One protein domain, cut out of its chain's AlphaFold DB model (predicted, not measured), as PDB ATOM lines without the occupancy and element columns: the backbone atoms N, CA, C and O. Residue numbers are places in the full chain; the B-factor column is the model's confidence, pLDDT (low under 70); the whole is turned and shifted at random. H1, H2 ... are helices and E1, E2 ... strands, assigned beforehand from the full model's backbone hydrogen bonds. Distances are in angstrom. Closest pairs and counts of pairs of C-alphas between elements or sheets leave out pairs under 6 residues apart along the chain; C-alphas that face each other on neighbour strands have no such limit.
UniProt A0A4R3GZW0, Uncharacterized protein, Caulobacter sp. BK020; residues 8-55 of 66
ATOM      1  N   CYS A   8      47.945 107.937 304.649       96.56
ATOM      2  CA  CYS A   8      48.925 108.680 303.879       96.56
ATOM      3  C   CYS A   8      50.207 107.856 303.721       96.56
ATOM      4  O   CYS A   8      50.801 107.453 304.724       96.56
ATOM      5  N   VAL A   9      50.658 107.650 302.486       96.00
ATOM      6  CA  VAL A   9      51.884 106.880 302.212       96.00
ATOM      7  C   VAL A   9      53.158 107.587 302.690       96.00
ATOM      8  O   VAL A   9      54.171 106.936 302.911       96.00
ATOM      9  N   GLU A  10      53.104 108.906 302.910       96.38
ATOM     10  CA  GLU A  10      54.253 109.690 303.384       96.38
ATOM     11  C   GLU A  10      54.397 109.764 304.898       96.38
ATOM     12  O   GLU A  10      55.509 109.720 305.420       96.38
ATOM     13  N   CYS A  11      53.290 109.962 305.610       96.50
ATOM     14  CA  CYS A  11      53.318 110.252 307.045       96.50
ATOM     15  C   CYS A  11      52.495 109.274 307.884       96.50
ATOM     16  O   CYS A  11      52.490 109.377 309.107       96.50
ATOM     17  N   GLY A  12      51.772 108.348 307.250       96.06
ATOM     18  CA  GLY A  12      50.927 107.375 307.935       96.06
ATOM     19  C   GLY A  12      49.626 107.939 308.514       96.06
ATOM     20  O   GLY A  12      48.905 107.190 309.168       96.06
ATOM     21  N   LEU A  13      49.291 109.218 308.283       96.44
ATOM     22  CA  LEU A  13      48.039 109.803 308.771       96.44
ATOM     23  C   LEU A  13      46.833 109.036 308.211       96.44
ATOM     24  O   LEU A  13      46.695 108.893 306.995       96.44
ATOM     25  N   ALA A  14      45.968 108.554 309.099       95.00
ATOM     26  CA  ALA A  14      44.812 107.748 308.730       95.00
ATOM     27  C   ALA A  14      43.766 108.553 307.942       95.00
ATOM     28  O   ALA A  14      43.500 109.719 308.248       95.00
ATOM     29  N   TRP A  15      43.138 107.911 306.956       92.56
ATOM     30  CA  TRP A  15      41.952 108.433 306.281       92.56
ATOM     31  C   TRP A  15      40.833 108.730 307.286       92.56
ATOM     32  O   TRP A  15      40.578 107.933 308.191       92.56
ATOM     33  N   GLY A  16      40.182 109.884 307.132       89.75
ATOM     34  CA  GLY A  16      39.164 110.387 308.062       89.75
ATOM     35  C   GLY A  16      39.714 111.152 309.272       89.75
ATOM     36  O   GLY A  16      38.930 111.688 310.053       89.75
ATOM     37  N   ALA A  17      41.039 111.249 309.447       94.06
ATOM     38  CA  ALA A  17      41.604 112.148 310.450       94.06
ATOM     39  C   ALA A  17      41.286 113.618 310.096       94.06
ATOM     40  O   ALA A  17      41.363 113.969 308.919       94.06
ATOM     41  N   PRO A  18      41.037 114.513 311.075       94.50
ATOM     42  CA  PRO A  18      40.658 115.908 310.799       94.50
ATOM     43  C   PRO A  18      41.647 116.694 309.924       94.50
ATOM     44  O   PRO A  18      41.263 117.622 309.223       94.50
ATOM     45  N   ALA A  19      42.935 116.334 309.965       94.25
ATOM     46  CA  ALA A  19      43.981 116.968 309.164       94.25
ATOM     47  C   ALA A  19      44.154 116.347 307.761       94.25
ATOM     48  O   ALA A  19      44.973 116.828 306.975       94.25
ATOM     49  N   PHE A  20      43.430 115.270 307.448       96.12
ATOM     50  CA  PHE A  20      43.468 114.632 306.140       96.12
ATOM     51  C   PHE A  20      42.572 115.413 305.180       96.12
ATOM     52  O   PHE A  20      41.360 115.459 305.358       96.12
ATOM     53  N   ARG A  21      43.153 116.026 304.147       95.00
ATOM     54  CA  ARG A  21      42.384 116.803 303.171       95.00
ATOM     55  C   ARG A  21      41.645 115.882 302.200       95.00
ATOM     56  O   ARG A  21      42.265 115.059 301.523       95.00
ATOM     57  N   HIS A  22      40.337 116.060 302.110       93.12
ATOM     58  CA  HIS A  22      39.454 115.335 301.206       93.12
ATOM     59  C   HIS A  22      38.352 116.263 300.694       93.12
ATOM     60  O   HIS A  22      38.070 117.292 301.309       93.12
ATOM     61  N   GLU A  23      37.740 115.879 299.583       92.69
ATOM     62  CA  GLU A  23      36.515 116.482 299.064       92.69
ATOM     63  C   GLU A  23      35.522 115.349 298.805       92.69
ATOM     64  O   GLU A  23      35.894 114.282 298.310       92.69
ATOM     65  N   ASP A  24      34.286 115.533 299.264       88.75
ATOM     66  CA  ASP A  24      33.287 114.470 299.373       88.75
ATOM     67  C   ASP A  24      33.859 113.206 300.046       88.75
ATOM     68  O   ASP A  24      34.303 113.231 301.201       88.75
ATOM     69  N   HIS A  25      33.871 112.097 299.306       85.38
ATOM     70  CA  HIS A  25      34.351 110.787 299.733       85.38
ATOM     71  C   HIS A  25      35.721 110.423 299.137       85.38
ATOM     72  O   HIS A  25      36.121 109.260 299.214       85.38
ATOM     73  N   ALA A  26      36.443 111.389 298.553       89.19
ATOM     74  CA  ALA A  26      37.701 111.157 297.848       89.19
ATOM     75  C   ALA A  26      38.868 111.995 298.413       89.19
ATOM     76  O   ALA A  26      38.693 113.155 298.794       89.19
ATOM     77  N   PRO A  27      40.088 111.430 298.495       92.69
ATOM     78  CA  PRO A  27      41.270 112.202 298.855       92.69
ATOM     79  C   PRO A  27      41.566 113.243 297.775       92.69
ATOM     80  O   PRO A  27      41.461 112.954 296.585       92.69
ATOM     81  N   LEU A  28      42.036 114.424 298.181       94.62
ATOM     82  CA  LEU A  28      42.466 115.444 297.215       94.62
ATOM     83  C   LEU A  28      43.736 115.044 296.446       94.62
ATOM     84  O   LEU A  28      43.994 115.567 295.366       94.62
ATOM     85  N   TYR A  29      44.554 114.148 297.009       94.12
ATOM     86  CA  TYR A  29      45.850 113.761 296.452       94.12
ATOM     87  C   TYR A  29      46.015 112.239 296.424       94.12
ATOM     88  O   TYR A  29      45.804 111.546 297.424       94.12
ATOM     89  N   TRP A  30      46.446 111.737 295.270       91.38
ATOM     90  CA  TRP A  30      46.573 110.322 294.944       91.38
ATOM     91  C   TRP A  30      47.874 110.065 294.178       91.38
ATOM     92  O   TRP A  30      48.425 110.957 293.535       91.38
ATOM     93  N   SER A  31      48.371 108.840 294.291       89.88
ATOM     94  CA  SER A  31      49.499 108.300 293.539       89.88
ATOM     95  C   SER A  31      49.224 106.830 293.223       89.88
ATOM     96  O   SER A  31      48.377 106.199 293.861       89.88
ATOM     97  N   ASP A  32      49.995 106.256 292.311       88.19
ATOM     98  CA  ASP A  32      50.060 104.813 292.044       88.19
ATOM     99  C   ASP A  32      50.408 103.974 293.288       88.19
ATOM    100  O   ASP A  32      50.071 102.795 293.347       88.19
ATOM    101  N   THR A  33      51.031 104.569 294.313       90.44
ATOM    102  CA  THR A  33      51.400 103.867 295.559       90.44
ATOM    103  C   THR A  33      50.370 104.010 296.683       90.44
ATOM    104  O   THR A  33      50.485 103.337 297.708       90.44
ATOM    105  N   GLY A  34      49.359 104.872 296.519       93.00
ATOM    106  CA  GLY A  34      48.325 105.126 297.523       93.00
ATOM    107  C   GLY A  34      47.931 106.599 297.652       93.00
ATOM    108  O   GLY A  34      48.180 107.416 296.765       93.00
ATOM    109  N   ILE A  35      47.293 106.940 298.775       95.25
ATOM    110  CA  ILE A  35      46.693 108.262 299.024       95.25
ATOM    111  C   ILE A  35      47.615 109.180 299.835       95.25
ATOM    112  O   ILE A  35      48.476 108.714 300.588       95.25
ATOM    113  N   LEU A  36      47.412 110.493 299.717       96.88
ATOM    114  CA  LEU A  36      48.232 111.524 300.360       96.88
ATOM    115  C   LEU A  36      47.339 112.523 301.105       96.88
ATOM    116  O   LEU A  36      46.334 112.992 300.580       96.88
ATOM    117  N   CYS A  37      47.704 112.867 302.341       97.00
ATOM    118  CA  CYS A  37      46.816 113.639 303.214       97.00
ATOM    119  C   CYS A  37      46.812 115.151 302.967       97.00
ATOM    120  O   CYS A  37      45.949 115.852 303.490       97.00
ATOM    121  N   SER A  38      47.805 115.692 302.261       97.00
ATOM    122  CA  SER A  38      47.972 117.136 302.085       97.00
ATOM    123  C   SER A  38      48.894 117.462 300.915       97.00
ATOM    124  O   SER A  38      49.681 116.619 300.485       97.00
ATOM    125  N   THR A  39      48.863 118.721 300.468       97.06
ATOM    126  CA  THR A  39      49.789 119.245 299.454       97.06
ATOM    127  C   THR A  39      51.247 119.043 299.866       97.06
ATOM    128  O   THR A  39      52.057 118.644 299.047       97.06
ATOM    129  N   GLY A  40      51.579 119.241 301.149       97.88
ATOM    130  CA  GLY A  40      52.947 119.061 301.646       97.88
ATOM    131  C   GLY A  40      53.430 117.611 301.559       97.88
ATOM    132  O   GLY A  40      54.562 117.367 301.153       97.88
ATOM    133  N   CYS A  41      52.567 116.638 301.878       97.69
ATOM    134  CA  CYS A  41      52.892 115.228 301.650       97.69
ATOM    135  C   CYS A  41      52.974 114.909 300.155       97.69
ATOM    136  O   CYS A  41      53.855 114.161 299.759       97.69
ATOM    137  N   ALA A  42      52.122 115.497 299.314       96.44
ATOM    138  CA  ALA A  42      52.199 115.289 297.872       96.44
ATOM    139  C   ALA A  42      53.513 115.807 297.264       96.44
ATOM    140  O   ALA A  42      54.159 115.077 296.516       96.44
ATOM    141  N   THR A  43      53.957 117.010 297.637       97.12
ATOM    142  CA  THR A  43      55.247 117.560 297.193       97.12
ATOM    143  C   THR A  43      56.412 116.709 297.691       97.12
ATOM    144  O   THR A  43      57.239 116.287 296.890       97.12
ATOM    145  N   LYS A  44      56.431 116.354 298.983       97.56
ATOM    146  CA  LYS A  44      57.476 115.485 299.542       97.56
ATOM    147  C   LYS A  44      57.527 114.119 298.849       97.56
ATOM    148  O   LYS A  44      58.610 113.616 298.567       97.56
ATOM    149  N   HIS A  45      56.365 113.524 298.578       96.31
ATOM    150  CA  HIS A  45      56.258 112.258 297.855       96.31
ATOM    151  C   HIS A  45      56.855 112.370 296.449       96.31
ATOM    152  O   HIS A  45      57.624 111.508 296.031       96.31
ATOM    153  N   PHE A  46      56.518 113.446 295.735       94.12
ATOM    154  CA  PHE A  46      57.040 113.723 294.402       94.12
ATOM    155  C   PHE A  46      58.567 113.870 294.404       94.12
ATOM    156  O   PHE A  46      59.234 113.186 293.629       94.12
ATOM    157  N   ASP A  47      59.120 114.692 295.298       95.62
ATOM    158  CA  ASP A  47      60.566 114.926 295.385       95.62
ATOM    159  C   ASP A  47      61.320 113.634 295.712       95.62
ATOM    160  O   ASP A  47      62.251 113.265 294.994       95.62
ATOM    161  N   ARG A  48      60.843 112.871 296.708       95.00
ATOM    162  CA  ARG A  48      61.454 111.586 297.074       95.00
ATOM    163  C   ARG A  48      61.488 110.619 295.893       95.00
ATOM    164  O   ARG A  48      62.507 109.998 295.634       95.00
ATOM    165  N   ARG A  49      60.401 110.506 295.125       93.88
ATOM    166  CA  ARG A  49      60.370 109.595 293.968       93.88
ATOM    167  C   ARG A  49      61.288 110.023 292.835       93.88
ATOM    168  O   ARG A  49      61.765 109.163 292.093       93.88
ATOM    169  N   ARG A  50      61.535 111.324 292.687       93.75
ATOM    170  CA  ARG A  50      62.536 111.825 291.739       93.75
ATOM    171  C   ARG A  50      63.943 111.444 292.177       93.75
ATOM    172  O   ARG A  50      64.711 110.994 291.335       93.75
ATOM    173  N   GLU A  51      64.252 111.596 293.461       95.50
ATOM    174  CA  GLU A  51      65.547 111.211 294.040       95.50
ATOM    175  C   GLU A  51      65.775 109.694 293.966       95.50
ATOM    176  O   GLU A  51      66.840 109.253 293.537       95.50
ATOM    177  N   ASP A  52      64.750 108.902 294.283       94.25
ATOM    178  CA  ASP A  52      64.788 107.435 294.243       94.25
ATOM    179  C   ASP A  52      64.791 106.866 292.808       94.25
ATOM    180  O   ASP A  52      64.938 105.659 292.619       94.25
ATOM    181  N   GLY A  53      64.562 107.696 291.783       92.69
ATOM    182  CA  GLY A  53      64.431 107.250 290.391       92.69
ATOM    183  C   GLY A  53      63.176 106.411 290.110       92.69
ATOM    184  O   GLY A  53      63.100 105.743 289.083       92.69
ATOM    185  N   THR A  54      62.185 106.440 291.006       90.38
ATOM    186  CA  THR A  54      60.908 105.706 290.882       90.38
ATOM    187  C   THR A  54      59.765 106.578 290.363       90.38
ATOM    188  O   THR A  54      58.615 106.137 290.285       90.38
ATOM    189  N   PHE A  55      60.054 107.840 290.054       86.56
ATOM    190  CA  PHE A  55      59.119 108.759 289.423       86.56
ATOM    191  C   PHE A  55      58.774 108.280 288.008       86.56
ATOM    192  O   PHE A  55      59.669 108.004 287.215       86.56
TER     193      PHE A  55
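This is residues 8 to 55 of the 66 residues of an uncharacterized protein of Caulobacter sp. BK020 (UniProt A0A4R3GZW0). With little regular structure, this is a small rod: a short hairpin of E1 and E2 near the middle, H1 running out toward one end, and the long loop of residues 8 to 28 reaching the other end near Asp 24. The printed part has 48 residues with two named strands and then one named helix, in the order E1, E2, H1; the sheet E1 - E2 is antiparallel. The class is mixed, with 19 residues in named elements. It is compact, radius of gyration of the C-alphas 10.7 A, spanning 33 by 16 by 14 A.

E1, residues 29 to 31, and E2, residues 34 to 36, form an antiparallel hairpin at 150 degrees; N 31 and O 34 are 2.9 A apart, within hydrogen-bond range. H1, residues 39 to 51, has its closest C-alphas to E2 at Leu 36 and Ala 42, 6.0 A. Its closest to E1 are those of Tyr 29 and Ala 42, 6.7 A. In H1 every O i to N i+4 pair is within hydrogen-bond range. Residues 22 to 23 pair antiparallel with 26 to 27.

E1 begins at C-alpha 29 (45.850, 113.761, 296.452). H1 is 18.5 A long and ends at C-alpha 51 (65.547, 111.211, 294.040).

The farthest C-alphas, Asp 24 and Gly 53, are 33.2 A apart. Both links are tight, the printed part has no cut, and no printed residue is under 70 in pLDDT.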